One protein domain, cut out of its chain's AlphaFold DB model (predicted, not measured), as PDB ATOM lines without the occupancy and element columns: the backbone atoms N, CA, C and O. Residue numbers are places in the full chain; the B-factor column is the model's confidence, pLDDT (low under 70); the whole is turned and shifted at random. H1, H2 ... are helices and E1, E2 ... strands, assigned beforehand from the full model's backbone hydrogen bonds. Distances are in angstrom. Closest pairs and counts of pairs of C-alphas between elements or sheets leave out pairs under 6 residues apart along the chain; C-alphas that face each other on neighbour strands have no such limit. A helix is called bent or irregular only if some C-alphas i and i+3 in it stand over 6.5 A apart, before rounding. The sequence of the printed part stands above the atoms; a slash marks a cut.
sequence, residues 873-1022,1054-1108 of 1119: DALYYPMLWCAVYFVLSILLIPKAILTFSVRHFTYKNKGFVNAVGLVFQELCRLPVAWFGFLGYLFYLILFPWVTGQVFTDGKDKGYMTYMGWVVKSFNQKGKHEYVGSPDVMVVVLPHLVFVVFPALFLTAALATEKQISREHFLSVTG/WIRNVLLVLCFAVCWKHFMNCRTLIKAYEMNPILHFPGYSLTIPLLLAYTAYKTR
ATOM      1  N   ASP A 873     -37.856  25.553  -9.792       91.25
ATOM      2  CA  ASP A 873     -38.475  26.727  -9.153       91.25
ATOM      3  C   ASP A 873     -38.404  26.657  -7.619       91.25
ATOM      4  O   ASP A 873     -37.869  27.550  -6.959       91.25
ATOM      5  N   ALA A 874     -38.843  25.535  -7.048       90.25
ATOM      6  CA  ALA A 874     -38.812  25.325  -5.606       90.25
ATOM      7  C   ALA A 874     -37.383  25.141  -5.064       90.25
ATOM      8  O   ALA A 874     -37.117  25.482  -3.913       90.25
ATOM      9  N   LEU A 875     -36.465  24.600  -5.873       90.12
ATOM     10  CA  LEU A 875     -35.086  24.292  -5.479       90.12
ATOM     11  C   LEU A 875     -34.144  25.500  -5.510       90.12
ATOM     12  O   LEU A 875     -33.185  25.530  -4.737       90.12
ATOM     13  N   TYR A 876     -34.400  26.498  -6.361       91.94
ATOM     14  CA  TYR A 876     -33.464  27.597  -6.612       91.94
ATOM     15  C   TYR A 876     -33.009  28.324  -5.337       91.94
ATOM     16  O   TYR A 876     -31.810  28.409  -5.055       91.94
ATOM     17  N   TYR A 877     -33.959  28.821  -4.545       92.00
ATOM     18  CA  TYR A 877     -33.667  29.572  -3.323       92.00
ATOM     19  C   TYR A 877     -32.994  28.718  -2.240       92.00
ATOM     20  O   TYR A 877     -31.974  29.163  -1.706       92.00
ATOM     21  N   PRO A 878     -33.484  27.500  -1.917       92.12
ATOM     22  CA  PRO A 878     -32.767  26.587  -1.032       92.12
ATOM     23  C   PRO A 878     -31.320  26.346  -1.469       92.12
ATOM     24  O   PRO A 878     -30.410  26.495  -0.659       92.12
ATOM     25  N   MET A 879     -31.077  26.043  -2.749       89.69
ATOM     26  CA  MET A 879     -29.726  25.787  -3.259       89.69
ATOM     27  C   MET A 879     -28.823  27.019  -3.152       89.69
ATOM     28  O   MET A 879     -27.668  26.904  -2.733       89.69
ATOM     29  N   LEU A 880     -29.349  28.196  -3.492       91.25
ATOM     30  CA  LEU A 880     -28.633  29.459  -3.366       91.25
ATOM     31  C   LEU A 880     -28.205  29.718  -1.917       91.25
ATOM     32  O   LEU A 880     -27.026  29.962  -1.655       91.25
ATOM     33  N   TRP A 881     -29.148  29.661  -0.975       94.12
ATOM     34  CA  TRP A 881     -28.861  29.948   0.428       94.12
ATOM     35  C   TRP A 881     -27.958  28.889   1.052       94.12
ATOM     36  O   TRP A 881     -27.032  29.250   1.772       94.12
ATOM     37  N   CYS A 882     -28.131  27.612   0.705       90.62
ATOM     38  CA  CYS A 882     -27.202  26.553   1.096       90.62
ATOM     39  C   CYS A 882     -25.773  26.854   0.622       90.62
ATOM     40  O   CYS A 882     -24.841  26.785   1.423       90.62
ATOM     41  N   ALA A 883     -25.585  27.251  -0.641       87.25
ATOM     42  CA  ALA A 883     -24.268  27.611  -1.164       87.25
ATOM     43  C   ALA A 883     -23.675  28.831  -0.437       87.25
ATOM     44  O   ALA A 883     -22.514  28.808  -0.026       87.25
ATOM     45  N   VAL A 884     -24.469  29.882  -0.219       90.88
ATOM     46  CA  VAL A 884     -24.032  31.092   0.496       90.88
ATOM     47  C   VAL A 884     -23.657  30.780   1.949       90.88
ATOM     48  O   VAL A 884     -22.566  31.149   2.389       90.88
ATOM     49  N   TYR A 885     -24.508  30.069   2.694       91.50
ATOM     50  CA  TYR A 885     -24.255  29.708   4.092       91.50
ATOM     51  C   TYR A 885     -23.060  28.779   4.251       91.50
ATOM     52  O   TYR A 885     -22.296  28.923   5.208       91.50
ATOM     53  N   PHE A 886     -22.859  27.865   3.303       89.38
ATOM     54  CA  PHE A 886     -21.690  27.001   3.276       89.38
ATOM     55  C   PHE A 886     -20.394  27.813   3.145       89.38
ATOM     56  O   PHE A 886     -19.480  27.658   3.959       89.38
ATOM     57  N   VAL A 887     -20.330  28.755   2.196       89.81
ATOM     58  CA  VAL A 887     -19.154  29.628   2.031       89.81
ATOM     59  C   VAL A 887     -18.974  30.557   3.246       89.81
ATOM     60  O   VAL A 887     -17.850  30.741   3.716       89.81
ATOM     61  N   LEU A 888     -20.060  31.096   3.818       91.00
ATOM     62  CA  LEU A 888     -20.003  31.909   5.043       91.00
ATOM     63  C   LEU A 888     -19.487  31.114   6.246       91.00
ATOM     64  O   LEU A 888     -18.661  31.616   7.006       91.00
ATOM     65  N   SER A 889     -19.911  29.863   6.402       87.94
ATOM     66  CA  SER A 889     -19.455  28.977   7.475       87.94
ATOM     67  C   SER A 889     -17.961  28.697   7.380       87.94
ATOM     68  O   SER A 889     -17.253  28.796   8.385       87.94
ATOM     69  N   ILE A 890     -17.456  28.464   6.166       86.81
ATOM     70  CA  ILE A 890     -16.019  28.323   5.899       86.81
ATOM     71  C   ILE A 890     -15.234  29.578   6.320       86.81
ATOM     72  O   ILE A 890     -14.114  29.468   6.818       86.81
ATOM     73  N   LEU A 891     -15.794  30.777   6.143       88.38
ATOM     74  CA  LEU A 891     -15.121  32.029   6.501       88.38
ATOM     75  C   LEU A 891     -15.206  32.353   8.002       88.38
ATOM     76  O   LEU A 891     -14.217  32.806   8.585       88.38
ATOM     77  N   LEU A 892     -16.371  32.157   8.624       88.62
ATOM     78  CA  LEU A 892     -16.679  32.665   9.966       88.62
ATOM     79  C   LEU A 892     -16.339  31.674  11.085       88.62
ATOM     80  O   LEU A 892     -15.765  32.086  12.095       88.62
ATOM     81  N   ILE A 893     -16.636  30.379  10.918       84.88
ATOM     82  CA  ILE A 893     -16.428  29.370  11.974       84.88
ATOM     83  C   ILE A 893     -14.946  29.273  12.368       84.88
ATOM     84  O   ILE A 893     -14.643  29.378  13.561       84.88
ATOM     85  N   PRO A 894     -13.987  29.156  11.425       83.19
ATOM     86  CA  PRO A 894     -12.571  29.092  11.780       83.19
ATOM     87  C   PRO A 894     -12.092  30.367  12.477       83.19
ATOM     88  O   PRO A 894     -11.336  30.299  13.444       83.19
ATOM     89  N   LYS A 895     -12.586  31.539  12.051       82.62
ATOM     90  CA  LYS A 895     -12.242  32.823  12.672       82.62
ATOM     91  C   LYS A 895     -12.741  32.905  14.115       82.62
ATOM     92  O   LYS A 895     -11.991  33.351  14.986       82.62
ATOM     93  N   ALA A 896     -13.961  32.442  14.379       81.19
ATOM     94  CA  ALA A 896     -14.512  32.359  15.726       81.19
ATOM     95  C   ALA A 896     -13.692  31.397  16.599       81.19
ATOM     96  O   ALA A 896     -13.248  31.783  17.679       81.19
ATOM     97  N   ILE A 897     -13.392  30.189  16.103       79.25
ATOM     98  CA  ILE A 897     -12.572  29.206  16.829       79.25
ATOM     99  C   ILE A 897     -11.214  29.803  17.208       79.25
ATOM    100  O   ILE A 897     -10.819  29.695  18.361       79.25
ATOM    101  N   LEU A 898     -10.520  30.481  16.293       75.19
ATOM    102  CA  LEU A 898      -9.216  31.098  16.580       75.19
ATOM    103  C   LEU A 898      -9.286  32.259  17.570       75.19
ATOM    104  O   LEU A 898      -8.300  32.542  18.241       75.19
ATOM    105  N   THR A 899     -10.422  32.950  17.634       78.00
ATOM    106  CA  THR A 899     -10.611  34.083  18.547       78.00
ATOM    107  C   THR A 899     -10.921  33.601  19.967       78.00
ATOM    108  O   THR A 899     -10.467  34.207  20.932       78.00
ATOM    109  N   PHE A 900     -11.660  32.493  20.107       74.19
ATOM    110  CA  PHE A 900     -12.109  31.967  21.403       74.19
ATOM    111  C   PHE A 900     -11.285  30.778  21.932       74.19
ATOM    112  O   PHE A 900     -11.421  30.406  23.097       74.19
ATOM    113  N   SER A 901     -10.428  30.166  21.111       65.12
ATOM    114  CA  SER A 901      -9.572  29.037  21.493       65.12
ATOM    115  C   SER A 901      -8.118  29.473  21.672       65.12
ATOM    116  O   SER A 901      -7.513  30.035  20.768       65.12
ATOM    117  N   VAL A 902      -7.506  29.092  22.799       54.97
ATOM    118  CA  VAL A 902      -6.051  29.224  23.043       54.97
ATOM    119  C   VAL A 902      -5.246  28.173  22.251       54.97
ATOM    120  O   VAL A 902      -4.020  28.211  22.190       54.97
ATOM    121  N   ARG A 903      -5.918  27.187  21.638       57.72
ATOM    122  CA  ARG A 903      -5.257  26.130  20.860       57.72
ATOM    123  C   ARG A 903      -5.062  26.566  19.415       57.72
ATOM    124  O   ARG A 903      -6.022  26.599  18.650       57.72
ATOM    125  N   HIS A 904      -3.808  26.785  19.041       61.78
ATOM    126  CA  HIS A 904      -3.392  26.832  17.646       61.78
ATOM    127  C   HIS A 904      -3.313  25.418  17.067       61.78
ATOM    128  O   HIS A 904      -2.728  24.515  17.676       61.78
ATOM    129  N   PHE A 905      -3.886  25.222  15.879       61.75
ATOM    130  CA  PHE A 905      -3.673  23.995  15.120       61.75
ATOM    131  C   PHE A 905      -2.227  23.987  14.625       61.75
ATOM    132  O   PHE A 905      -1.759  24.968  14.043       61.75
ATOM    133  N   THR A 906      -1.508  22.902  14.911       60.62
ATOM    134  CA  THR A 906      -0.095  22.729  14.555       60.62
ATOM    135  C   THR A 906       0.077  21.510  13.664       60.62
ATOM    136  O   THR A 906      -0.598  20.493  13.836       60.62
ATOM    137  N   TYR A 907       1.031  21.600  12.738       56.94
ATOM    138  CA  TYR A 907       1.368  20.544  11.781       56.94
ATOM    139  C   TYR A 907       1.827  19.228  12.448       56.94
ATOM    140  O   TYR A 907       1.754  18.158  11.851       56.94
ATOM    141  N   LYS A 908       2.251  19.275  13.720       55.75
ATOM    142  CA  LYS A 908       2.762  18.112  14.465       55.75
ATOM    143  C   LYS A 908       1.700  17.048  14.791       55.75
ATOM    144  O   LYS A 908       2.071  15.905  15.041       55.75
ATOM    145  N   ASN A 909       0.403  17.378  14.767       56.38
ATOM    146  CA  ASN A 909      -0.669  16.415  15.046       56.38
ATOM    147  C   ASN A 909      -1.289  15.847  13.756       56.38
ATOM    148  O   ASN A 909      -2.035  16.537  13.064       56.38
ATOM    149  N   LYS A 910      -1.053  14.555  13.489       53.53
ATOM    150  CA  LYS A 910      -1.448  13.812  12.270       53.53
ATOM    151  C   LYS A 910      -2.949  13.455  12.173       53.53
ATOM    152  O   LYS A 910      -3.294  12.322  11.857       53.53
ATOM    153  N   GLY A 911      -3.857  14.384  12.472       63.62
ATOM    154  CA  GLY A 911      -5.307  14.168  12.347       63.62
ATOM    155  C   GLY A 911      -5.913  14.945  11.177       63.62
ATOM    156  O   GLY A 911      -5.595  16.120  11.013       63.62
ATOM    157  N   PHE A 912      -6.831  14.340  10.413       60.78
ATOM    158  CA  PHE A 912      -7.547  15.002   9.305       60.78
ATOM    159  C   PHE A 912      -8.229  16.310   9.745       60.78
ATOM    160  O   PHE A 912      -8.057  17.347   9.112       60.78
ATOM    161  N   VAL A 913      -8.899  16.302  10.903       64.62
ATOM    162  CA  VAL A 913      -9.539  17.493  11.494       64.62
ATOM    163  C   VAL A 913      -8.523  18.601  11.800       64.62
ATOM    164  O   VAL A 913      -8.814  19.776  11.598       64.62
ATOM    165  N   ASN A 914      -7.308  18.248  12.233       67.62
ATOM    166  CA  ASN A 914      -6.251  19.229  12.488       67.62
ATOM    167  C   ASN A 914      -5.646  19.774  11.190       67.62
ATOM    168  O   ASN A 914      -5.292  20.948  11.149       67.62
ATOM    169  N   ALA A 915      -5.560  18.960  10.133       67.00
ATOM    170  CA  ALA A 915      -5.135  19.417   8.811       67.00
ATOM    171  C   ALA A 915      -6.150  20.403   8.209       67.00
ATOM    172  O   ALA A 915      -5.766  21.471   7.742       67.00
ATOM    173  N   VAL A 916      -7.448  20.098   8.301       69.44
ATOM    174  CA  VAL A 916      -8.530  21.003   7.877       69.44
ATOM    175  C   VAL A 916      -8.548  22.279   8.728       69.44
ATOM    176  O   VAL A 916      -8.628  23.385   8.192       69.44
ATOM    177  N   GLY A 917      -8.392  22.152  10.050       72.62
ATOM    178  CA  GLY A 917      -8.277  23.288  10.968       72.62
ATOM    179  C   GLY A 917      -7.079  24.191  10.662       72.62
ATOM    180  O   GLY A 917      -7.212  25.412  10.708       72.62
ATOM    181  N   LEU A 918      -5.933  23.616  10.279       75.62
ATOM    182  CA  LEU A 918      -4.750  24.362   9.837       75.62
ATOM    183  C   LEU A 918      -5.035  25.152   8.554       75.62
ATOM    184  O   LEU A 918      -4.695  26.331   8.483       75.62
ATOM    185  N   VAL A 919      -5.699  24.533   7.572       79.62
ATOM    186  CA  VAL A 919      -6.004  25.180   6.287       79.62
ATOM    187  C   VAL A 919      -6.818  26.454   6.479       79.62
ATOM    188  O   VAL A 919      -6.474  27.523   5.967       79.62
ATOM    189  N   PHE A 920      -7.880  26.365   7.275       77.31
ATOM    190  CA  PHE A 920      -8.720  27.523   7.539       77.31
ATOM    191  C   PHE A 920      -8.089  28.516   8.524       77.31
ATOM    192  O   PHE A 920      -8.330  29.721   8.413       77.31
ATOM    193  N   GLN A 921      -7.222  28.055   9.432       82.31
ATOM    194  CA  GLN A 921      -6.422  28.938  10.282       82.31
ATOM    195  C   GLN A 921      -5.518  29.859   9.460       82.31
ATOM    196  O   GLN A 921      -5.457  31.060   9.738       82.31
ATOM    197  N   GLU A 922      -4.854  29.331   8.432       85.06
ATOM    198  CA  GLU A 922      -3.995  30.136   7.560       85.06
ATOM    199  C   GLU A 922      -4.788  31.110   6.684       85.06
ATOM    200  O   GLU A 922      -4.358  32.250   6.486       85.06
ATOM    201  N   LEU A 923      -5.983  30.727   6.227       85.88
ATOM    202  CA  LEU A 923      -6.884  31.649   5.533       85.88
ATOM    203  C   LEU A 923      -7.234  32.863   6.416       85.88
ATOM    204  O   LEU A 923      -7.135  34.006   5.967       85.88
ATOM    205  N   CYS A 924      -7.563  32.644   7.694       85.75
ATOM    206  CA  CYS A 924      -7.867  33.719   8.647       85.75
ATOM    207  C   CYS A 924      -6.672  34.639   8.969       85.75
ATOM    208  O   CYS A 924      -6.881  35.736   9.502       85.75
ATOM    209  N   ARG A 925      -5.437  34.214   8.657       85.00
ATOM    210  CA  ARG A 925      -4.196  35.003   8.789       85.00
ATOM    211  C   ARG A 925      -3.911  35.888   7.571       85.00
ATOM    212  O   ARG A 925      -2.995  36.710   7.619       85.00
ATOM    213  N   LEU A 926      -4.704  35.782   6.502       88.56
ATOM    214  CA  LEU A 926      -4.671  36.666   5.335       88.56
ATOM    215  C   LEU A 926      -5.856  37.654   5.374       88.56
ATOM    216  O   LEU A 926      -6.822  37.465   4.635       88.56
ATOM    217  N   PRO A 927      -5.799  38.734   6.183       88.12
ATOM    218  CA  PRO A 927      -6.957  39.594   6.440       88.12
ATOM    219  C   PRO A 927      -7.553  40.192   5.163       88.12
ATOM    220  O   PRO A 927      -8.763  40.155   4.990       88.12
ATOM    221  N   VAL A 928      -6.724  40.669   4.229       92.25
ATOM    222  CA  VAL A 928      -7.201  41.255   2.962       92.25
ATOM    223  C   VAL A 928      -7.962  40.236   2.107       92.25
ATOM    224  O   VAL A 928      -9.014  40.563   1.573       92.25
ATOM    225  N   ALA A 929      -7.464  38.999   1.995       92.12
ATOM    226  CA  ALA A 929      -8.147  37.961   1.222       92.12
ATOM    227  C   ALA A 929      -9.453  37.544   1.913       92.12
ATOM    228  O   ALA A 929     -10.490  37.459   1.266       92.12
ATOM    229  N   TRP A 930      -9.419  37.360   3.236       93.88
ATOM    230  CA  TRP A 930     -10.581  36.982   4.039       93.88
ATOM    231  C   TRP A 930     -11.701  38.035   3.990       93.88
ATOM    232  O   TRP A 930     -12.830  37.706   3.629       93.88
ATOM    233  N   PHE A 931     -11.389  39.308   4.272       94.69
ATOM    234  CA  PHE A 931     -12.353  40.410   4.155       94.69
ATOM    235  C   PHE A 931     -12.810  40.604   2.708       94.69
ATOM    236  O   PHE A 931     -13.960  40.963   2.482       94.69
ATOM    237  N   GLY A 932     -11.941  40.330   1.733       96.00
ATOM    238  CA  GLY A 932     -12.275  40.363   0.315       96.00
ATOM    239  C   GLY A 932     -13.340  39.339  -0.078       96.00
ATOM    240  O   GLY A 932     -14.327  39.711  -0.703       96.00
ATOM    241  N   PHE A 933     -13.196  38.073   0.329       95.75
ATOM    242  CA  PHE A 933     -14.224  37.050   0.092       95.75
ATOM    243  C   PHE A 933     -15.524  37.357   0.841       95.75
ATOM    244  O   PHE A 933     -16.597  37.243   0.255       95.75
ATOM    245  N   LEU A 934     -15.440  37.793   2.101       95.06
ATOM    246  CA  LEU A 934     -16.623  38.161   2.882       95.06
ATOM    247  C   LEU A 934     -17.373  39.343   2.247       95.06
ATOM    248  O   LEU A 934     -18.581  39.272   2.034       95.06
ATOM    249  N   GLY A 935     -16.653  40.409   1.890       95.69
ATOM    250  CA  GLY A 935     -17.210  41.570   1.201       95.69
ATOM    251  C   GLY A 935     -17.780  41.220  -0.172       95.69
ATOM    252  O   GLY A 935     -18.818  41.753  -0.552       95.69
ATOM    253  N   TYR A 936     -17.164  40.278  -0.891       96.62
ATOM    254  CA  TYR A 936     -17.687  39.803  -2.168       96.62
ATOM    255  C   TYR A 936     -19.009  39.040  -2.015       96.62
ATOM    256  O   TYR A 936     -19.917  39.252  -2.810       96.62
ATOM    257  N   LEU A 937     -19.172  38.212  -0.977       94.38
ATOM    258  CA  LEU A 937     -20.459  37.561  -0.700       94.38
ATOM    259  C   LEU A 937     -21.558  38.581  -0.387       94.38
ATOM    260  O   LEU A 937     -22.654  38.474  -0.932       94.38
ATOM    261  N   PHE A 938     -21.257  39.603   0.420       94.06
ATOM    262  CA  PHE A 938     -22.191  40.711   0.642       94.06
ATOM    263  C   PHE A 938     -22.512  41.454  -0.656       94.06
ATOM    264  O   PHE A 938     -23.670  41.782  -0.893       94.06
ATOM    265  N   TYR A 939     -21.516  41.671  -1.519       94.81
ATOM    266  CA  TYR A 939     -21.728  42.267  -2.835       94.81
ATOM    267  C   TYR A 939     -22.724  41.457  -3.679       94.81
ATOM    268  O   TYR A 939     -23.670  42.032  -4.209       94.81
ATOM    269  N   LEU A 940     -22.564  40.131  -3.741       93.44
ATOM    270  CA  LEU A 940     -23.451  39.247  -4.506       93.44
ATOM    271  C   LEU A 940     -24.898  39.211  -3.971       93.44
ATOM    272  O   LEU A 940     -25.812  38.877  -4.719       93.44
ATOM    273  N   ILE A 941     -25.135  39.544  -2.704       92.88
ATOM    274  CA  ILE A 941     -26.493  39.571  -2.133       92.88
ATOM    275  C   ILE A 941     -27.114  40.966  -2.257       92.88
ATOM    276  O   ILE A 941     -28.291  41.097  -2.565       92.88
ATOM    277  N   LEU A 942     -26.333  42.019  -2.014       91.19
ATOM    278  CA  LEU A 942     -26.862  43.374  -1.836       91.19
ATOM    279  C   LEU A 942     -26.846  44.222  -3.110       91.19
ATOM    280  O   LEU A 942     -27.562  45.219  -3.177       91.19
ATOM    281  N   PHE A 943     -26.024  43.872  -4.101       91.88
ATOM    282  CA  PHE A 943     -25.793  44.716  -5.269       91.88
ATOM    283  C   PHE A 943     -26.061  43.979  -6.587       91.88
ATOM    284  O   PHE A 943     -25.953  42.753  -6.660       91.88
ATOM    285  N   PRO A 944     -26.364  44.724  -7.665       92.00
ATOM    286  CA  PRO A 944     -26.447  44.158  -9.001       92.00
ATOM    287  C   PRO A 944     -25.137  43.494  -9.435       92.00
ATOM    288  O   PRO A 944     -24.048  44.064  -9.298       92.00
ATOM    289  N   TRP A 945     -25.256  42.298 -10.006       92.75
ATOM    290  CA  TRP A 945     -24.126  41.517 -10.505       92.75
ATOM    291  C   TRP A 945     -23.649  42.068 -11.841       92.75
ATOM    292  O   TRP A 945     -22.453  42.277 -12.037       92.75
ATOM    293  N   VAL A 946     -24.590  42.297 -12.763       91.94
ATOM    294  CA  VAL A 946     -24.309  42.773 -14.119       91.94
ATOM    295  C   VAL A 946     -25.364  43.757 -14.613       91.94
ATOM    296  O   VAL A 946     -26.511  43.698 -14.185       91.94
ATOM    297  N   THR A 947     -24.974  44.650 -15.526       92.81
ATOM    298  CA  THR A 947     -25.872  45.585 -16.230       92.81
ATOM    299  C   THR A 947     -25.705  45.433 -17.741       92.81
ATOM    300  O   THR A 947     -24.590  45.529 -18.254       92.81
ATOM    301  N   GLY A 948     -26.791  45.236 -18.486       92.00
ATOM    302  CA  GLY A 948     -26.698  44.922 -19.912       92.00
ATOM    303  C   GLY A 948     -27.975  45.159 -20.706       92.00
ATOM    304  O   GLY A 948     -29.008  45.546 -20.160       92.00
ATOM    305  N   GLN A 949     -27.883  44.955 -22.017       91.62
ATOM    306  CA  GLN A 949     -29.030  44.950 -22.916       91.62
ATOM    307  C   GLN A 949     -29.783  43.629 -22.794       91.62
ATOM    308  O   GLN A 949     -29.291  42.580 -23.204       91.62
ATOM    309  N   VAL A 950     -30.991  43.705 -22.252       91.12
ATOM    310  CA  VAL A 950     -31.861  42.544 -22.027       91.12
ATOM    311  C   VAL A 950     -32.814  42.311 -23.203       91.12
ATOM    312  O   VAL A 950     -33.271  41.190 -23.404       91.12
ATOM    313  N   PHE A 951     -33.063  43.345 -24.013       91.56
ATOM    314  CA  PHE A 951     -33.984  43.329 -25.152       91.56
ATOM    315  C   PHE A 951     -33.272  43.625 -26.477       91.56
ATOM    316  O   PHE A 951     -32.135  44.100 -26.514       91.56
ATOM    317  N   THR A 952     -33.926  43.306 -27.592       86.94
ATOM    318  CA  THR A 952     -33.376  43.441 -28.954       86.94
ATOM    319  C   THR A 952     -33.347  44.889 -29.444       86.94
ATOM    320  O   THR A 952     -32.496  45.240 -30.256       86.94
ATOM    321  N   ASP A 953     -34.230  45.745 -28.931       80.75
ATOM    322  CA  ASP A 953     -34.351  47.140 -29.366       80.75
ATOM    323  C   ASP A 953     -33.198  48.048 -28.893       80.75
ATOM    324  O   ASP A 953     -33.038  49.155 -29.408       80.75
ATOM    325  N   GLY A 954     -32.401  47.585 -27.923       74.56
ATOM    326  CA  GLY A 954     -31.227  48.273 -27.385       74.56
ATOM    327  C   GLY A 954     -31.531  49.566 -26.618       74.56
ATOM    328  O   GLY A 954     -30.594  50.276 -26.248       74.56
ATOM    329  N   LYS A 955     -32.809  49.896 -26.376       71.69
ATOM    330  CA  LYS A 955     -33.214  51.194 -25.806       71.69
ATOM    331  C   LYS A 955     -33.071  51.248 -24.291       71.69
ATOM    332  O   LYS A 955     -32.633  52.267 -23.758       71.69
ATOM    333  N   ASP A 956     -33.394  50.154 -23.607       73.75
ATOM    334  CA  ASP A 956     -33.349  50.066 -22.151       73.75
ATOM    335  C   ASP A 956     -32.367  48.986 -21.679       73.75
ATOM    336  O   ASP A 956     -32.393  47.835 -22.120       73.75
ATOM    337  N   LYS A 957     -31.477  49.369 -20.754       85.25
ATOM    338  CA  LYS A 957     -30.596  48.436 -20.042       85.25
ATOM    339  C   LYS A 957     -31.304  47.922 -18.791       85.25
ATOM    340  O   LYS A 957     -31.904  48.708 -18.060       85.25
ATOM    341  N   GLY A 958     -31.176  46.626 -18.532       91.50
ATOM    342  CA  GLY A 958     -31.555  46.004 -17.267       91.50
ATOM    343  C   GLY A 958     -30.327  45.703 -16.415       91.50
ATOM    344  O   GLY A 958     -29.192  45.726 -16.907       91.50
ATOM    345  N   TYR A 959     -30.548  45.400 -15.141       93.12
ATOM    346  CA  TYR A 959     -29.502  44.880 -14.262       93.12
ATOM    347  C   TYR A 959     -29.951  43.588 -13.589       93.12
ATOM    348  O   TYR A 959     -31.125  43.414 -13.286       93.12
ATOM    349  N   MET A 960     -29.020  42.667 -13.372       94.75
ATOM    350  CA  MET A 960     -29.303  41.346 -12.820       94.75
ATOM    351  C   MET A 960     -28.932  41.290 -11.342       94.75
ATOM    352  O   MET A 960     -27.872  41.770 -10.933       94.75
ATOM    353  N   THR A 961     -29.784  40.649 -10.556       94.31
ATOM    354  CA  THR A 961     -29.554  40.307  -9.150       94.31
ATOM    355  C   THR A 961     -29.748  38.803  -8.955       94.31
ATOM    356  O   THR A 961     -30.166  38.099  -9.876       94.31
ATOM    357  N   TYR A 962     -29.514  38.304  -7.740       92.56
ATOM    358  CA  TYR A 962     -29.873  36.927  -7.395       92.56
ATOM    359  C   TYR A 962     -31.397  36.674  -7.449       92.56
ATOM    360  O   TYR A 962     -31.813  35.521  -7.497       92.56
ATOM    361  N   MET A 963     -32.232  37.724  -7.475       91.75
ATOM    362  CA  MET A 963     -33.702  37.638  -7.552       91.75
ATOM    363  C   MET A 963     -34.256  37.687  -8.974       91.75
ATOM    364  O   MET A 963     -35.466  37.656  -9.151       91.75
ATOM    365  N   GLY A 964     -33.397  37.799  -9.988       93.56
ATOM    366  CA  GLY A 964     -33.826  37.991 -11.369       93.56
ATOM    367  C   GLY A 964     -33.247  39.256 -11.992       93.56
ATOM    368  O   GLY A 964     -32.456  39.991 -11.385       93.56
ATOM    369  N   TRP A 965     -33.660  39.507 -13.227       94.19
ATOM    370  CA  TRP A 965     -33.411  40.750 -13.936       94.19
ATOM    371  C   TRP A 965     -34.384  41.826 -13.495       94.19
ATOM    372  O   TRP A 965     -35.575  41.583 -13.366       94.19
ATOM    373  N   VAL A 966     -33.870  43.036 -13.333       92.81
ATOM    374  CA  VAL A 966     -34.669  44.228 -13.112       92.81
ATOM    375  C   VAL A 966     -34.735  45.014 -14.410       92.81
ATOM    376  O   VAL A 966     -33.724  45.533 -14.896       92.81
ATOM    377  N   VAL A 967     -35.941  45.103 -14.964       89.81
ATOM    378  CA  VAL A 967     -36.244  45.832 -16.201       89.81
ATOM    379  C   VAL A 967     -37.221  46.974 -15.918       89.81
ATOM    380  O   VAL A 967     -37.865  47.018 -14.867       89.81
ATOM    381  N   LYS A 968     -37.297  47.962 -16.815       81.31
ATOM    382  CA  LYS A 968     -38.304  49.029 -16.705       81.31
ATOM    383  C   LYS A 968     -39.658  48.478 -17.139       81.31
ATOM    384  O   LYS A 968     -39.758  47.915 -18.224       81.31
ATOM    385  N   SER A 969     -40.689  48.673 -16.322       67.44
ATOM    386  CA  SER A 969     -42.044  48.265 -16.687       67.44
ATOM    387  C   SER A 969     -42.578  49.133 -17.831       67.44
ATOM    388  O   SER A 969     -42.574  50.364 -17.743       67.44
ATOM    389  N   PHE A 970     -43.070  48.490 -18.893       62.06
ATOM    390  CA  PHE A 970     -43.733  49.170 -20.011       62.06
ATOM    391  C   PHE A 970     -45.157  49.634 -19.651       62.06
ATOM    392  O   PHE A 970     -45.629  50.632 -20.195       62.06
ATOM    393  N   ASN A 971     -45.816  48.961 -18.699       55.62
ATOM    394  CA  ASN A 971     -47.216  49.212 -18.332       55.62
ATOM    395  C   ASN A 971     -47.378  50.174 -17.141       55.62
ATOM    396  O   ASN A 971     -48.401  50.847 -17.029       55.62
ATOM    397  N   GLN A 972     -46.379  50.286 -16.260       54.25
ATOM    398  CA  GLN A 972     -46.420  51.186 -15.103       54.25
ATOM    399  C   GLN A 972     -45.294  52.217 -15.211       54.25
ATOM    400  O   GLN A 972     -44.133  51.900 -14.960       54.25
ATOM    401  N   LYS A 973     -45.637  53.462 -15.586       45.09
ATOM    402  CA  LYS A 973     -44.685  54.579 -15.757       45.09
ATOM    403  C   LYS A 973     -43.719  54.681 -14.563       45.09
ATOM    404  O   LYS A 973     -44.063  55.249 -13.533       45.09
ATOM    405  N   GLY A 974     -42.501  54.164 -14.738       55.91
ATOM    406  CA  GLY A 974     -41.371  54.347 -13.822       55.91
ATOM    407  C   GLY A 974     -41.140  53.266 -12.759       55.91
ATOM    408  O   GLY A 974     -40.217  53.438 -11.967       55.91
ATOM    409  N   LYS A 975     -41.908  52.166 -12.716       64.81
ATOM    410  CA  LYS A 975     -41.631  51.064 -11.772       64.81
ATOM    411  C   LYS A 975     -40.700  50.012 -12.381       64.81
ATOM    412  O   LYS A 975     -40.791  49.677 -13.560       64.81
ATOM    413  N   HIS A 976     -39.787  49.522 -11.552       77.12
ATOM    414  CA  HIS A 976     -38.880  48.423 -11.862       77.12
ATOM    415  C   HIS A 976     -39.572  47.085 -11.586       77.12
ATOM    416  O   HIS A 976     -40.189  46.932 -10.534       77.12
ATOM    417  N   GLU A 977     -39.462  46.136 -12.512       82.88
ATOM    418  CA  GLU A 977     -40.070  44.806 -12.409       82.88
ATOM    419  C   GLU A 977     -38.980  43.731 -12.370       82.88
ATOM    420  O   GLU A 977     -38.017  43.806 -13.141       82.88
ATOM    421  N   TYR A 978     -39.122  42.767 -11.457       88.62
ATOM    422  CA  TYR A 978     -38.246  41.600 -11.360       88.62
ATOM    423  C   TYR A 978     -38.778  40.496 -12.265       88.62
ATOM    424  O   TYR A 978     -39.920  40.071 -12.121       88.62
ATOM    425  N   VAL A 979     -37.943  40.028 -13.185       90.62
ATOM    426  CA  VAL A 979     -38.307  39.044 -14.203       90.62
ATOM    427  C   VAL A 979     -37.200  38.001 -14.360       90.62
ATOM    428  O   VAL A 979     -36.026  38.276 -14.102       90.62
ATOM    429  N   GLY A 980     -37.553  36.787 -14.782       88.69
ATOM    430  CA  GLY A 980     -36.577  35.713 -14.998       88.69
ATOM    431  C   GLY A 980     -36.050  35.079 -13.705       88.69
ATOM    432  O   GLY A 980     -34.886  34.683 -13.635       88.69
ATOM    433  N   SER A 981     -36.871  35.039 -12.651       90.38
ATOM    434  CA  SER A 981     -36.654  34.143 -11.512       90.38
ATOM    435  C   SER A 981     -37.487  32.878 -11.736       90.38
ATOM    436  O   SER A 981     -38.699  33.011 -11.863       90.38
ATOM    437  N   PRO A 982     -36.892  31.675 -11.753       92.06
ATOM    438  CA  PRO A 982     -35.544  31.352 -11.305       92.06
ATOM    439  C   PRO A 982     -34.511  31.252 -12.449       92.06
ATOM    440  O   PRO A 982     -33.425  30.727 -12.225       92.06
ATOM    441  N   ASP A 983     -34.797  31.727 -13.666       91.88
ATOM    442  CA  ASP A 983     -33.914  31.613 -14.845       91.88
ATOM    443  C   ASP A 983     -32.472  32.063 -14.591       91.88
ATOM    444  O   ASP A 983     -31.528  31.469 -15.109       91.88
ATOM    445  N   VAL A 984     -32.275  33.083 -13.750       93.44
ATOM    446  CA  VAL A 984     -30.943  33.553 -13.330       93.44
ATOM    447  C   VAL A 984     -30.090  32.484 -12.635       93.44
ATOM    448  O   VAL A 984     -28.872  32.659 -12.539       93.44
ATOM    449  N   MET A 985     -30.668  31.353 -12.211       92.62
ATOM    450  CA  MET A 985     -29.937  30.232 -11.609       92.62
ATOM    451  C   MET A 985     -28.775  29.752 -12.477       92.62
ATOM    452  O   MET A 985     -27.727  29.402 -11.934       92.62
ATOM    453  N   VAL A 986     -28.926  29.804 -13.808       88.00
ATOM    454  CA  VAL A 986     -27.911  29.353 -14.780       88.00
ATOM    455  C   VAL A 986     -26.653  30.224 -14.763       88.00
ATOM    456  O   VAL A 986     -25.607  29.828 -15.268       88.00
ATOM    457  N   VAL A 987     -26.734  31.408 -14.153       91.31
ATOM    458  CA  VAL A 987     -25.592  32.296 -13.917       91.31
ATOM    459  C   VAL A 987     -25.180  32.260 -12.447       91.31
ATOM    460  O   VAL A 987     -23.993  32.138 -12.134       91.31
ATOM    461  N   VAL A 988     -26.154  32.339 -11.538       92.75
ATOM    462  CA  VAL A 988     -25.932  32.483 -10.095       92.75
ATOM    463  C   VAL A 988     -25.275  31.243  -9.496       92.75
ATOM    464  O   VAL A 988     -24.222  31.349  -8.859       92.75
ATOM    465  N   LEU A 989     -25.856  30.061  -9.709       89.94
ATOM    466  CA  LEU A 989     -25.383  28.849  -9.046       89.94
ATOM    467  C   LEU A 989     -24.030  28.372  -9.602       89.94
ATOM    468  O   LEU A 989     -23.131  28.109  -8.795       89.94
ATOM    469  N   PRO A 990     -23.788  28.348 -10.933       88.31
ATOM    470  CA  PRO A 990     -22.468  28.022 -11.465       88.31
ATOM    471  C   PRO A 990     -21.365  28.976 -11.001       88.31
ATOM    472  O   PRO A 990     -20.230  28.547 -10.802       88.31
ATOM    473  N   HIS A 991     -21.669  30.261 -10.797       93.38
ATOM    474  CA  HIS A 991     -20.689  31.211 -10.270       93.38
ATOM    475  C   HIS A 991     -20.304  30.892  -8.822       93.38
ATOM    476  O   HIS A 991     -19.119  30.812  -8.494       93.38
ATOM    477  N   LEU A 992     -21.286  30.640  -7.955       92.31
ATOM    478  CA  LEU A 992     -21.020  30.289  -6.558       92.31
ATOM    479  C   LEU A 992     -20.243  28.969  -6.438       92.31
ATOM    480  O   LEU A 992     -19.245  28.905  -5.715       92.31
ATOM    481  N   VAL A 993     -20.656  27.946  -7.190       88.69
ATOM    482  CA  VAL A 993     -20.111  26.584  -7.091       88.69
ATOM    483  C   VAL A 993     -18.773  26.422  -7.815       88.69
ATOM    484  O   VAL A 993     -17.873  25.790  -7.272       88.69
ATOM    485  N   PHE A 994     -18.603  26.987  -9.015       90.25
ATOM    486  CA  PHE A 994     -17.409  26.746  -9.843       90.25
ATOM    487  C   PHE A 994     -16.398  27.894  -9.847       90.25
ATOM    488  O   PHE A 994     -15.283  27.711 -10.339       90.25
ATOM    489  N   VAL A 995     -16.748  29.064  -9.306       94.50
ATOM    490  CA  VAL A 995     -15.830  30.210  -9.230       94.50
ATOM    491  C   VAL A 995     -15.535  30.574  -7.780       94.50
ATOM    492  O   VAL A 995     -14.378  30.513  -7.365       94.50
ATOM    493  N   VAL A 996     -16.556  30.920  -6.992       95.81
ATOM    494  CA  VAL A 996     -16.357  31.442  -5.629       95.81
ATOM    495  C   VAL A 996     -15.789  30.376  -4.698       95.81
ATOM    496  O   VAL A 996     -14.752  30.603  -4.070       95.81
ATOM    497  N   PHE A 997     -16.427  29.206  -4.633       94.19
ATOM    498  CA  PHE A 997     -15.988  28.132  -3.748       94.19
ATOM    499  C   PHE A 997     -14.570  27.609  -4.083       94.19
ATOM    500  O   PHE A 997     -13.722  27.597  -3.184       94.19
ATOM    501  N   PRO A 998     -14.222  27.284  -5.348       95.50
ATOM    502  CA  PRO A 998     -12.866  26.875  -5.711       95.50
ATOM    503  C   PRO A 998     -11.823  27.966  -5.469       95.50
ATOM    504  O   PRO A 998     -10.725  27.663  -5.003       95.50
ATOM    505  N   ALA A 999     -12.144  29.240  -5.725       96.69
ATOM    506  CA  ALA A 999     -11.221  30.341  -5.450       96.69
ATOM    507  C   ALA A 999     -10.920  30.482  -3.950       96.69
ATOM    508  O   ALA A 999      -9.765  30.696  -3.565       96.69
ATOM    509  N   LEU A1000     -11.936  30.324  -3.097       95.38
ATOM    510  CA  LEU A1000     -11.771  30.331  -1.646       95.38
ATOM    511  C   LEU A1000     -10.900  29.159  -1.177       95.38
ATOM    512  O   LEU A1000      -9.953  29.354  -0.411       95.38
ATOM    513  N   PHE A1001     -11.171  27.956  -1.686       93.75
ATOM    514  CA  PHE A1001     -10.391  26.762  -1.371       93.75
ATOM    515  C   PHE A1001      -8.921  26.909  -1.789       93.75
ATOM    516  O   PHE A1001      -8.019  26.670  -0.986       93.75
ATOM    517  N   LEU A1002      -8.659  27.373  -3.014       95.06
ATOM    518  CA  LEU A1002      -7.300  27.597  -3.517       95.06
ATOM    519  C   LEU A1002      -6.558  28.682  -2.731       95.06
ATOM    520  O   LEU A1002      -5.357  28.557  -2.490       95.06
ATOM    521  N   THR A1003      -7.267  29.719  -2.283       94.88
ATOM    522  CA  THR A1003      -6.707  30.752  -1.401       94.88
ATOM    523  C   THR A1003      -6.229  30.140  -0.086       94.88
ATOM    524  O   THR A1003      -5.093  30.379   0.330       94.88
ATOM    525  N   ALA A1004      -7.065  29.312   0.547       91.44
ATOM    526  CA  ALA A1004      -6.713  28.619   1.780       91.44
ATOM    527  C   ALA A1004      -5.548  27.633   1.562       91.44
ATOM    528  O   ALA A1004      -4.592  27.617   2.339       91.44
ATOM    529  N   ALA A1005      -5.559  26.876   0.462       91.75
ATOM    530  CA  ALA A1005      -4.495  25.939   0.111       91.75
ATOM    531  C   ALA A1005      -3.141  26.638  -0.120       91.75
ATOM    532  O   ALA A1005      -2.125  26.190   0.408       91.75
ATOM    533  N   LEU A1006      -3.113  27.770  -0.837       91.75
ATOM    534  CA  LEU A1006      -1.896  28.569  -1.044       91.75
ATOM    535  C   LEU A1006      -1.361  29.173   0.263       91.75
ATOM    536  O   LEU A1006      -0.146  29.247   0.459       91.75
ATOM    537  N   ALA A1007      -2.250  29.613   1.157       90.25
ATOM    538  CA  ALA A1007      -1.866  30.101   2.480       90.25
ATOM    539  C   ALA A1007      -1.220  28.986   3.318       90.25
ATOM    540  O   ALA A1007      -0.173  29.189   3.934       90.25
ATOM    541  N   THR A1008      -1.804  27.790   3.258       88.25
ATOM    542  CA  THR A1008      -1.331  26.600   3.974       88.25
ATOM    543  C   THR A1008       0.009  26.107   3.444       88.25
ATOM    544  O   THR A1008       0.927  25.871   4.223       88.25
ATOM    545  N   GLU A1009       0.161  26.006   2.120       89.19
ATOM    546  CA  GLU A1009       1.417  25.609   1.471       89.19
ATOM    547  C   GLU A1009       2.572  26.521   1.892       89.19
ATOM    548  O   GLU A1009       3.647  26.038   2.249       89.19
ATOM    549  N   LYS A1010       2.329  27.839   1.942       86.88
ATOM    550  CA  LYS A1010       3.314  28.814   2.419       86.88
ATOM    551  C   LYS A1010       3.762  28.511   3.850       86.88
ATOM    552  O   LYS A1010       4.963  28.564   4.122       86.88
ATOM    553  N   GLN A1011       2.822  28.237   4.755       81.88
ATOM    554  CA  GLN A1011       3.132  27.970   6.160       81.88
ATOM    555  C   GLN A1011       3.885  26.645   6.326       81.88
ATOM    556  O   GLN A1011       4.926  26.624   6.979       81.88
ATOM    557  N   ILE A1012       3.437  25.576   5.660       81.25
ATOM    558  CA  ILE A1012       4.121  24.272   5.673       81.25
ATOM    559  C   ILE A1012       5.549  24.414   5.135       81.25
ATOM    560  O   ILE A1012       6.497  23.919   5.738       81.25
ATOM    561  N   SER A1013       5.733  25.139   4.027       77.38
ATOM    562  CA  SER A1013       7.067  25.355   3.463       77.38
ATOM    563  C   SER A1013       7.965  26.190   4.382       77.38
ATOM    564  O   SER A1013       9.168  25.934   4.433       77.38
ATOM    565  N   ARG A1014       7.410  27.163   5.118       77.06
ATOM    566  CA  ARG A1014       8.153  27.943   6.122       77.06
ATOM    567  C   ARG A1014       8.607  27.062   7.284       77.06
ATOM    568  O   ARG A1014       9.775  27.119   7.648       77.06
ATOM    569  N   GLU A1015       7.718  26.237   7.832       74.31
ATOM    570  CA  GLU A1015       8.048  25.320   8.931       74.31
ATOM    571  C   GLU A1015       9.086  24.274   8.510       74.31
ATOM    572  O   GLU A1015      10.042  24.039   9.245       74.31
ATOM    573  N   HIS A1016       8.966  23.719   7.299       72.81
ATOM    574  CA  HIS A1016       9.964  22.806   6.736       72.81
ATOM    575  C   HIS A1016      11.328  23.487   6.533       72.81
ATOM    576  O   HIS A1016      12.373  22.890   6.763       72.81
ATOM    577  N   PHE A1017      11.354  24.748   6.096       72.12
ATOM    578  CA  PHE A1017      12.612  25.486   5.966       72.12
ATOM    579  C   PHE A1017      13.271  25.736   7.332       72.12
ATOM    580  O   PHE A1017      14.479  25.547   7.474       72.12
ATOM    581  N   LEU A1018      12.488  26.118   8.346       70.50
ATOM    582  CA  LEU A1018      12.983  26.325   9.711       70.50
ATOM    583  C   LEU A1018      13.491  25.019  10.343       70.50
ATOM    584  O   LEU A1018      14.536  25.026  10.988       70.50
ATOM    585  N   SER A1019      12.817  23.886  10.111       68.38
ATOM    586  CA  SER A1019      13.265  22.587  10.630       68.38
ATOM    587  C   SER A1019      14.554  22.089   9.972       68.38
ATOM    588  O   SER A1019      15.379  21.486  10.652       68.38
ATOM    589  N   VAL A1020      14.754  22.361   8.678       67.12
ATOM    590  CA  VAL A1020      15.964  21.963   7.936       67.12
ATOM    591  C   VAL A1020      17.157  22.881   8.230       67.12
ATOM    592  O   VAL A1020      18.294  22.423   8.211       67.12
ATOM    593  N   THR A1021      16.929  24.165   8.522       63.56
ATOM    594  CA  THR A1021      18.012  25.140   8.768       63.56
ATOM    595  C   THR A1021      18.454  25.246  10.229       63.56
ATOM    596  O   THR A1021      19.436  25.933  10.505       63.56
ATOM    597  N   GLY A1022      17.757  24.595  11.166       55.91
ATOM    598  CA  GLY A1022      18.124  24.564  12.589       55.91
ATOM    599  C   GLY A1022      18.025  25.908  13.327       55.91
ATOM    600  O   GLY A1022      18.356  25.968  14.509       55.91
ATOM    601  N   TRP A1054       6.486  21.879  -6.235       80.00
ATOM    602  CA  TRP A1054       5.600  21.385  -7.280       80.00
ATOM    603  C   TRP A1054       4.129  21.569  -6.881       80.00
ATOM    604  O   TRP A1054       3.346  22.039  -7.700       80.00
ATOM    605  N   ILE A1055       3.786  21.350  -5.605       84.25
ATOM    606  CA  ILE A1055       2.441  21.606  -5.058       84.25
ATOM    607  C   ILE A1055       2.011  23.057  -5.301       84.25
ATOM    608  O   ILE A1055       0.900  23.302  -5.759       84.25
ATOM    609  N   ARG A1056       2.896  24.036  -5.073       89.38
ATOM    610  CA  ARG A1056       2.597  25.444  -5.360       89.38
ATOM    611  C   ARG A1056       2.347  25.676  -6.845       89.38
ATOM    612  O   ARG A1056       1.407  26.383  -7.187       89.38
ATOM    613  N   ASN A1057       3.174  25.100  -7.714       88.88
ATOM    614  CA  ASN A1057       2.989  25.230  -9.158       88.88
ATOM    615  C   ASN A1057       1.636  24.647  -9.589       88.88
ATOM    616  O   ASN A1057       0.918  25.298 -10.339       88.88
ATOM    617  N   VAL A1058       1.241  23.492  -9.041       92.69
ATOM    618  CA  VAL A1058      -0.093  22.907  -9.257       92.69
ATOM    619  C   VAL A1058      -1.192  23.854  -8.775       92.69
ATOM    620  O   VAL A1058      -2.108  24.146  -9.535       92.69
ATOM    621  N   LEU A1059      -1.088  24.403  -7.560       93.12
ATOM    622  CA  LEU A1059      -2.075  25.351  -7.030       93.12
ATOM    623  C   LEU A1059      -2.190  26.621  -7.887       93.12
ATOM    624  O   LEU A1059      -3.296  27.099  -8.113       93.12
ATOM    625  N   LEU A1060      -1.080  27.151  -8.408       94.25
ATOM    626  CA  LEU A1060      -1.092  28.309  -9.309       94.25
ATOM    627  C   LEU A1060      -1.726  27.984 -10.668       94.25
ATOM    628  O   LEU A1060      -2.475  28.807 -11.194       94.25
ATOM    629  N   VAL A1061      -1.476  26.788 -11.213       95.12
ATOM    630  CA  VAL A1061      -2.152  26.301 -12.429       95.12
ATOM    631  C   VAL A1061      -3.655  26.162 -12.185       95.12
ATOM    632  O   VAL A1061      -4.447  26.603 -13.014       95.12
ATOM    633  N   LEU A1062      -4.069  25.643 -11.026       95.69
ATOM    634  CA  LEU A1062      -5.482  25.573 -10.644       95.69
ATOM    635  C   LEU A1062      -6.104  26.968 -10.467       95.69
ATOM    636  O   LEU A1062      -7.224  27.192 -10.917       95.69
ATOM    637  N   CYS A1063      -5.382  27.938  -9.891       96.50
ATOM    638  CA  CYS A1063      -5.840  29.332  -9.846       96.50
ATOM    639  C   CYS A1063      -6.037  29.902 -11.252       96.50
ATOM    640  O   CYS A1063      -7.040  30.569 -11.501       96.50
ATOM    641  N   PHE A1064      -5.115  29.625 -12.179       95.88
ATOM    642  CA  PHE A1064      -5.266  30.031 -13.572       95.88
ATOM    643  C   PHE A1064      -6.479  29.359 -14.226       95.88
ATOM    644  O   PHE A1064      -7.231  30.039 -14.916       95.88
ATOM    645  N   ALA A1065      -6.730  28.075 -13.955       95.12
ATOM    646  CA  ALA A1065      -7.906  27.364 -14.453       95.12
ATOM    647  C   ALA A1065      -9.226  27.978 -13.944       95.12
ATOM    648  O   ALA A1065     -10.146  28.181 -14.738       95.12
ATOM    649  N   VAL A1066      -9.311  28.349 -12.659       94.56
ATOM    650  CA  VAL A1066     -10.486  29.048 -12.096       94.56
ATOM    651  C   VAL A1066     -10.653  30.439 -12.712       94.56
ATOM    652  O   VAL A1066     -11.753  30.790 -13.137       94.56
ATOM    653  N   CYS A1067      -9.572  31.219 -12.835       95.94
ATOM    654  CA  CYS A1067      -9.606  32.523 -13.507       95.94
ATOM    655  C   CYS A1067     -10.023  32.403 -14.977       95.94
ATOM    656  O   CYS A1067     -10.803  33.222 -15.459       95.94
ATOM    657  N   TRP A1068      -9.541  31.380 -15.683       93.75
ATOM    658  CA  TRP A1068      -9.913  31.089 -17.063       93.75
ATOM    659  C   TRP A1068     -11.395  30.729 -17.176       93.75
ATOM    660  O   TRP A1068     -12.101  31.294 -18.011       93.75
ATOM    661  N   LYS A1069     -11.901  29.851 -16.299       90.31
ATOM    662  CA  LYS A1069     -13.326  29.498 -16.256       90.31
ATOM    663  C   LYS A1069     -14.200  30.721 -15.974       90.31
ATOM    664  O   LYS A1069     -15.192  30.922 -16.672       90.31
ATOM    665  N   HIS A1070     -13.807  31.564 -15.016       93.44
ATOM    666  CA  HIS A1070     -14.497  32.825 -14.722       93.44
ATOM    667  C   HIS A1070     -14.486  33.778 -15.921       93.44
ATOM    668  O   HIS A1070     -15.530  34.284 -16.318       93.44
ATOM    669  N   PHE A1071     -13.330  33.958 -16.566       93.00
ATOM    670  CA  PHE A1071     -13.206  34.784 -17.767       93.00
ATOM    671  C   PHE A1071     -14.113  34.294 -18.901       93.00
ATOM    672  O   PHE A1071     -14.777  35.105 -19.543       93.00
ATOM    673  N   MET A1072     -14.195  32.978 -19.122       88.44
ATOM    674  CA  MET A1072     -15.100  32.399 -20.115       88.44
ATOM    675  C   MET A1072     -16.571  32.663 -19.771       88.44
ATOM    676  O   MET A1072     -17.325  33.070 -20.651       88.44
ATOM    677  N   ASN A1073     -16.966  32.532 -18.499       89.31
ATOM    678  CA  ASN A1073     -18.318  32.880 -18.053       89.31
ATOM    679  C   ASN A1073     -18.620  34.375 -18.271       89.31
ATOM    680  O   ASN A1073     -19.674  34.721 -18.803       89.31
ATOM    681  N   CYS A1074     -17.687  35.270 -17.930       91.06
ATOM    682  CA  CYS A1074     -17.828  36.701 -18.195       91.06
ATOM    683  C   CYS A1074     -17.925  36.997 -19.696       91.06
ATOM    684  O   CYS A1074     -18.771  37.790 -20.099       91.06
ATOM    685  N   ARG A1075     -17.102  36.355 -20.535       90.00
ATOM    686  CA  ARG A1075     -17.142  36.497 -21.999       90.00
ATOM    687  C   ARG A1075     -18.510  36.116 -22.560       90.00
ATOM    688  O   ARG A1075     -18.999  36.813 -23.447       90.00
ATOM    689  N   THR A1076     -19.120  35.056 -22.035       88.50
ATOM    690  CA  THR A1076     -20.487  34.664 -22.386       88.50
ATOM    691  C   THR A1076     -21.482  35.776 -22.086       88.50
ATOM    692  O   THR A1076     -22.177  36.230 -22.989       88.50
ATOM    693  N   LEU A1077     -21.492  36.286 -20.852       90.81
ATOM    694  CA  LEU A1077     -22.422  37.344 -20.440       90.81
ATOM    695  C   LEU A1077     -22.206  38.657 -21.212       90.81
ATOM    696  O   LEU A1077     -23.168  39.341 -21.553       90.81
ATOM    697  N   ILE A1078     -20.950  38.993 -21.527       90.88
ATOM    698  CA  ILE A1078     -20.590  40.164 -22.340       90.88
ATOM    699  C   ILE A1078     -21.266  40.116 -23.703       90.88
ATOM    700  O   ILE A1078     -21.824  41.123 -24.132       90.88
ATOM    701  N   LYS A1079     -21.205  38.970 -24.384       89.56
ATOM    702  CA  LYS A1079     -21.798  38.822 -25.715       89.56
ATOM    703  C   LYS A1079     -23.315  38.663 -25.672       89.56
ATOM    704  O   LYS A1079     -23.993  39.200 -26.544       89.56
ATOM    705  N   ALA A1080     -23.832  37.960 -24.668       89.62
ATOM    706  CA  ALA A1080     -25.263  37.740 -24.492       89.62
ATOM    707  C   ALA A1080     -26.024  39.065 -24.328       89.62
ATOM    708  O   ALA A1080     -27.003  39.318 -25.031       89.62
ATOM    709  N   TYR A1081     -25.506  39.944 -23.465       91.75
ATOM    710  CA  TYR A1081     -26.175  41.184 -23.062       91.75
ATOM    711  C   TYR A1081     -25.445  42.459 -23.511       91.75
ATOM    712  O   TYR A1081     -25.679  43.530 -22.953       91.75
ATOM    713  N   GLU A1082     -24.528  42.364 -24.480       90.62
ATOM    714  CA  GLU A1082     -23.774  43.499 -25.046       90.62
ATOM    715  C   GLU A1082     -23.167  44.426 -23.969       90.62
ATOM    716  O   GLU A1082     -23.424  45.633 -23.904       90.62
ATOM    717  N   MET A1083     -22.377  43.841 -23.062       89.12
ATOM    718  CA  MET A1083     -21.866  44.527 -21.869       89.12
ATOM    719  C   MET A1083     -20.390  44.910 -21.983       89.12
ATOM    720  O   MET A1083     -19.588  44.188 -22.566       89.12
ATOM    721  N   ASN A1084     -19.988  45.999 -21.325       86.81
ATOM    722  CA  ASN A1084     -18.578  46.305 -21.099       86.81
ATOM    723  C   ASN A1084     -18.172  45.832 -19.686       86.81
ATOM    724  O   ASN A1084     -18.737  46.336 -18.717       86.81
ATOM    725  N   PRO A1085     -17.200  44.911 -19.527       82.25
ATOM    726  CA  PRO A1085     -16.827  44.360 -18.218       82.25
ATOM    727  C   PRO A1085     -16.310  45.380 -17.210       82.25
ATOM    728  O   PRO A1085     -16.529  45.217 -16.013       82.25
ATOM    729  N   ILE A1086     -15.666  46.446 -17.683       82.94
ATOM    730  CA  ILE A1086     -15.078  47.474 -16.823       82.94
ATOM    731  C   ILE A1086     -16.158  48.447 -16.345       82.94
ATOM    732  O   ILE A1086     -16.162  48.840 -15.183       82.94
ATOM    733  N   LEU A1087     -17.088  48.820 -17.228       83.56
ATOM    734  CA  LEU A1087     -18.119  49.814 -16.914       83.56
ATOM    735  C   LEU A1087     -19.360  49.207 -16.262       83.56
ATOM    736  O   LEU A1087     -19.967  49.833 -15.402       83.56
ATOM    737  N   HIS A1088     -19.773  48.018 -16.693       86.69
ATOM    738  CA  HIS A1088     -21.086  47.482 -16.346       86.69
ATOM    739  C   HIS A1088     -21.062  46.434 -15.224       86.69
ATOM    740  O   HIS A1088     -22.116  46.164 -14.650       86.69
ATOM    741  N   PHE A1089     -19.911  45.811 -14.930       88.88
ATOM    742  CA  PHE A1089     -19.796  44.793 -13.873       88.88
ATOM    743  C   PHE A1089     -18.356  44.562 -13.351       88.88
ATOM    744  O   PHE A1089     -17.881  43.421 -13.273       88.88
ATOM    745  N   PRO A1090     -17.625  45.618 -12.947       87.31
ATOM    746  CA  PRO A1090     -16.248  45.467 -12.475       87.31
ATOM    747  C   PRO A1090     -16.155  44.612 -11.200       87.31
ATOM    748  O   PRO A1090     -15.230  43.811 -11.062       87.31
ATOM    749  N   GLY A1091     -17.142  44.714 -10.299       90.25
ATOM    750  CA  GLY A1091     -17.214  43.907  -9.077       90.25
ATOM    751  C   GLY A1091     -17.317  42.409  -9.372       90.25
ATOM    752  O   GLY A1091     -16.525  41.619  -8.857       90.25
ATOM    753  N   TYR A1092     -18.230  42.009 -10.258       92.50
ATOM    754  CA  TYR A1092     -18.395  40.609 -10.648       92.50
ATOM    755  C   TYR A1092     -17.180  40.053 -11.414       92.50
ATOM    756  O   TYR A1092     -16.721  38.949 -11.118       92.50
ATOM    757  N   SER A1093     -16.621  40.809 -12.366       92.06
ATOM    758  CA  SER A1093     -15.543  40.318 -13.243       92.06
ATOM    759  C   SER A1093     -14.158  40.288 -12.592       92.06
ATOM    760  O   SER A1093     -13.418  39.327 -12.799       92.06
ATOM    761  N   LEU A1094     -13.791  41.305 -11.806       92.75
ATOM    762  CA  LEU A1094     -12.404  41.503 -11.370       92.75
ATOM    763  C   LEU A1094     -12.107  40.972  -9.965       92.75
ATOM    764  O   LEU A1094     -10.961  40.619  -9.689       92.75
ATOM    765  N   THR A1095     -13.103  40.878  -9.079       95.00
ATOM    766  CA  THR A1095     -12.854  40.584  -7.655       95.00
ATOM    767  C   THR A1095     -12.154  39.242  -7.439       95.00
ATOM    768  O   THR A1095     -11.120  39.195  -6.777       95.00
ATOM    769  N   ILE A1096     -12.651  38.151  -8.037       95.94
ATOM    770  CA  ILE A1096     -12.058  36.814  -7.856       95.94
ATOM    771  C   ILE A1096     -10.622  36.731  -8.415       95.94
ATOM    772  O   ILE A1096      -9.728  36.331  -7.661       95.94
ATOM    773  N   PRO A1097     -10.338  37.154  -9.668       95.94
ATOM    774  CA  PRO A1097      -8.967  37.210 -10.174       95.94
ATOM    775  C   PRO A1097      -8.022  38.044  -9.304       95.94
ATOM    776  O   PRO A1097      -6.893  37.622  -9.054       95.94
ATOM    777  N   LEU A1098      -8.475  39.199  -8.803       96.19
ATOM    778  CA  LEU A1098      -7.667  40.065  -7.941       96.19
ATOM    779  C   LEU A1098      -7.368  39.414  -6.585       96.19
ATOM    780  O   LEU A1098      -6.229  39.484  -6.123       96.19
ATOM    781  N   LEU A1099      -8.342  38.738  -5.967       96.44
ATOM    782  CA  LEU A1099      -8.138  38.018  -4.703       96.44
ATOM    783  C   LEU A1099      -7.153  36.855  -4.861       96.44
ATOM    784  O   LEU A1099      -6.261  36.682  -4.022       96.44
ATOM    785  N   LEU A1100      -7.255  36.095  -5.954       96.56
ATOM    786  CA  LEU A1100      -6.319  35.012  -6.260       96.56
ATOM    787  C   LEU A1100      -4.915  35.546  -6.565       96.56
ATOM    788  O   LEU A1100      -3.936  35.035  -6.019       96.56
ATOM    789  N   ALA A1101      -4.798  36.611  -7.363       95.56
ATOM    790  CA  ALA A1101      -3.518  37.248  -7.673       95.56
ATOM    791  C   ALA A1101      -2.847  37.833  -6.419       95.56
ATOM    792  O   ALA A1101      -1.658  37.597  -6.183       95.56
ATOM    793  N   TYR A1102      -3.611  38.533  -5.573       95.38
ATOM    794  CA  TYR A1102      -3.140  39.041  -4.284       95.38
ATOM    795  C   TYR A1102      -2.619  37.904  -3.402       95.38
ATOM    796  O   TYR A1102      -1.527  38.001  -2.835       95.38
ATOM    797  N   THR A1103      -3.364  36.802  -3.316       94.12
ATOM    798  CA  THR A1103      -2.980  35.649  -2.498       94.12
ATOM    799  C   THR A1103      -1.727  34.975  -3.041       94.12
ATOM    800  O   THR A1103      -0.790  34.713  -2.282       94.12
ATOM    801  N   ALA A1104      -1.637  34.767  -4.355       93.00
ATOM    802  CA  ALA A1104      -0.445  34.240  -5.009       93.00
ATOM    803  C   ALA A1104       0.787  35.122  -4.741       93.00
ATOM    804  O   ALA A1104       1.852  34.598  -4.399       93.00
ATOM    805  N   TYR A1105       0.636  36.449  -4.814       92.25
ATOM    806  CA  TYR A1105       1.691  37.418  -4.513       92.25
ATOM    807  C   TYR A1105       2.110  37.380  -3.037       92.25
ATOM    808  O   TYR A1105       3.286  37.180  -2.725       92.25
ATOM    809  N   LYS A1106       1.158  37.487  -2.103       89.06
ATOM    810  CA  LYS A1106       1.423  37.514  -0.654       89.06
ATOM    811  C   LYS A1106       2.009  36.197  -0.126       89.06
ATOM    812  O   LYS A1106       2.684  36.179   0.915       89.06
ATOM    813  N   THR A1107       1.770  35.092  -0.830       87.44
ATOM    814  CA  THR A1107       2.298  33.759  -0.499       87.44
ATOM    815  C   THR A1107       3.619  33.418  -1.196       87.44
ATOM    816  O   THR A1107       4.225  32.410  -0.849       87.44
ATOM    817  N   ARG A1108       4.146  34.267  -2.096       81.00
ATOM    818  CA  ARG A1108       5.345  34.017  -2.936       81.00
ATOM    819  C   ARG A1108       6.691  33.870  -2.190       81.00
ATOM    820  O   ARG A1108       7.721  33.699  -2.823       81.00
TER     821      ARG A1108
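AT A GLANCE: This is residues 873 to 1022 and 1054 to 1108 of the 1119 residues of an uncharacterized protein of Malus domestica (UniProt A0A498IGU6). Five long helices, H1, H3, H4, H5 and H7, make an elongated up-and-down bundle, each running against the one before it in the chain, with a small twisted sheet of four strands at one end and H2 set across H1 and H4. At the other end residues 1016 to 1022 stick out, of which 1016 to 1021 belong to H4, the longest helix. The printed part has 205 residues, with seven named helices and four named strands in the order H1 H2 H3 E1 E2 E3 E4 H4 H5 H6 H7, in the mixed class. The sheet, in the order E1 E2 E3 E4, is a meander, each strand the antiparallel neighbour of the one before. The whole is only just loose, close to compact, with a radius of gyration of the C-alphas of 20.2 A, and spans 75 by 31 by 24 A.

HOW THE PARTS SIT: H1, residues 873 to 900, touches H2, residues 912 to 924, about perpendicular at 86 degrees; the closest C-alphas, of Pro 894 and Phe 920, are 5.9 A apart. H3, residues 927 to 942, touches H1 with residues 930 to 937 alone, at a shallow tilt of 27 degrees, opposite ways; the closest C-alphas are those of Leu 891 and Trp 930, 7.2 A. E1, residues 946 to 949, and E2, residues 957 to 961, form a hairpin with N 948 and O 958 2.9 A apart, within hydrogen-bond range. E3, residues 964 to 968, forms hairpins with E2, N 966 to O 959 at 2.8 A, and with E4, residues 976 to 979, N 965 to O 979 at 2.8 A. H4, residues 985 to 1021, is the hub, touching H1, H2, H5, residues 1054 to 1080, and H7, residues 1090 to 1106. Its closest C-alphas to H2 are those of Leu 923 and Ala 1004, 4.8 A; to H5, those of Val 995 and Val 1066, 6.2 A, at a shallow tilt of 20 degrees, opposite ways. H7 touches H3, closest C-alphas Ala 929 and Leu 1099, 5.9 A. H6, residues 1085 to 1088, only grazes the sheet. Each O i to N i+4 pair is within range in H2, H3 and H5, but 20 of 24 in H1, 29 of 33 in H4 and 10 of 13 in H7; H6 is too short for one.

IN THESE COORDINATES: H1 begins at C-alpha 873 (-38.475, 26.727, -9.153) and is 40.7 A long. H4, 52.3 A, begins at C-alpha 985 (-29.937, 30.232, -11.609); H5 measures 38.9 A. H7, 22.7 A, ends at C-alpha 1106 (1.423, 37.514, -0.654). H1 and H7 are irregular: C-alphas 874 and 877 are 7.1 A apart, and 1093 and 1096 7.3 A.

THE WHOLE: The farthest C-alphas, of Asn 971 and Gly 1022, are 76.4 A apart. Residues 1023 to 1053 are not printed, and the gap is 23.7 A. H1 to H2 is a long link. Confidence is under 70 in residues 901 to 916, 969 to 975 and 1019 to 1022.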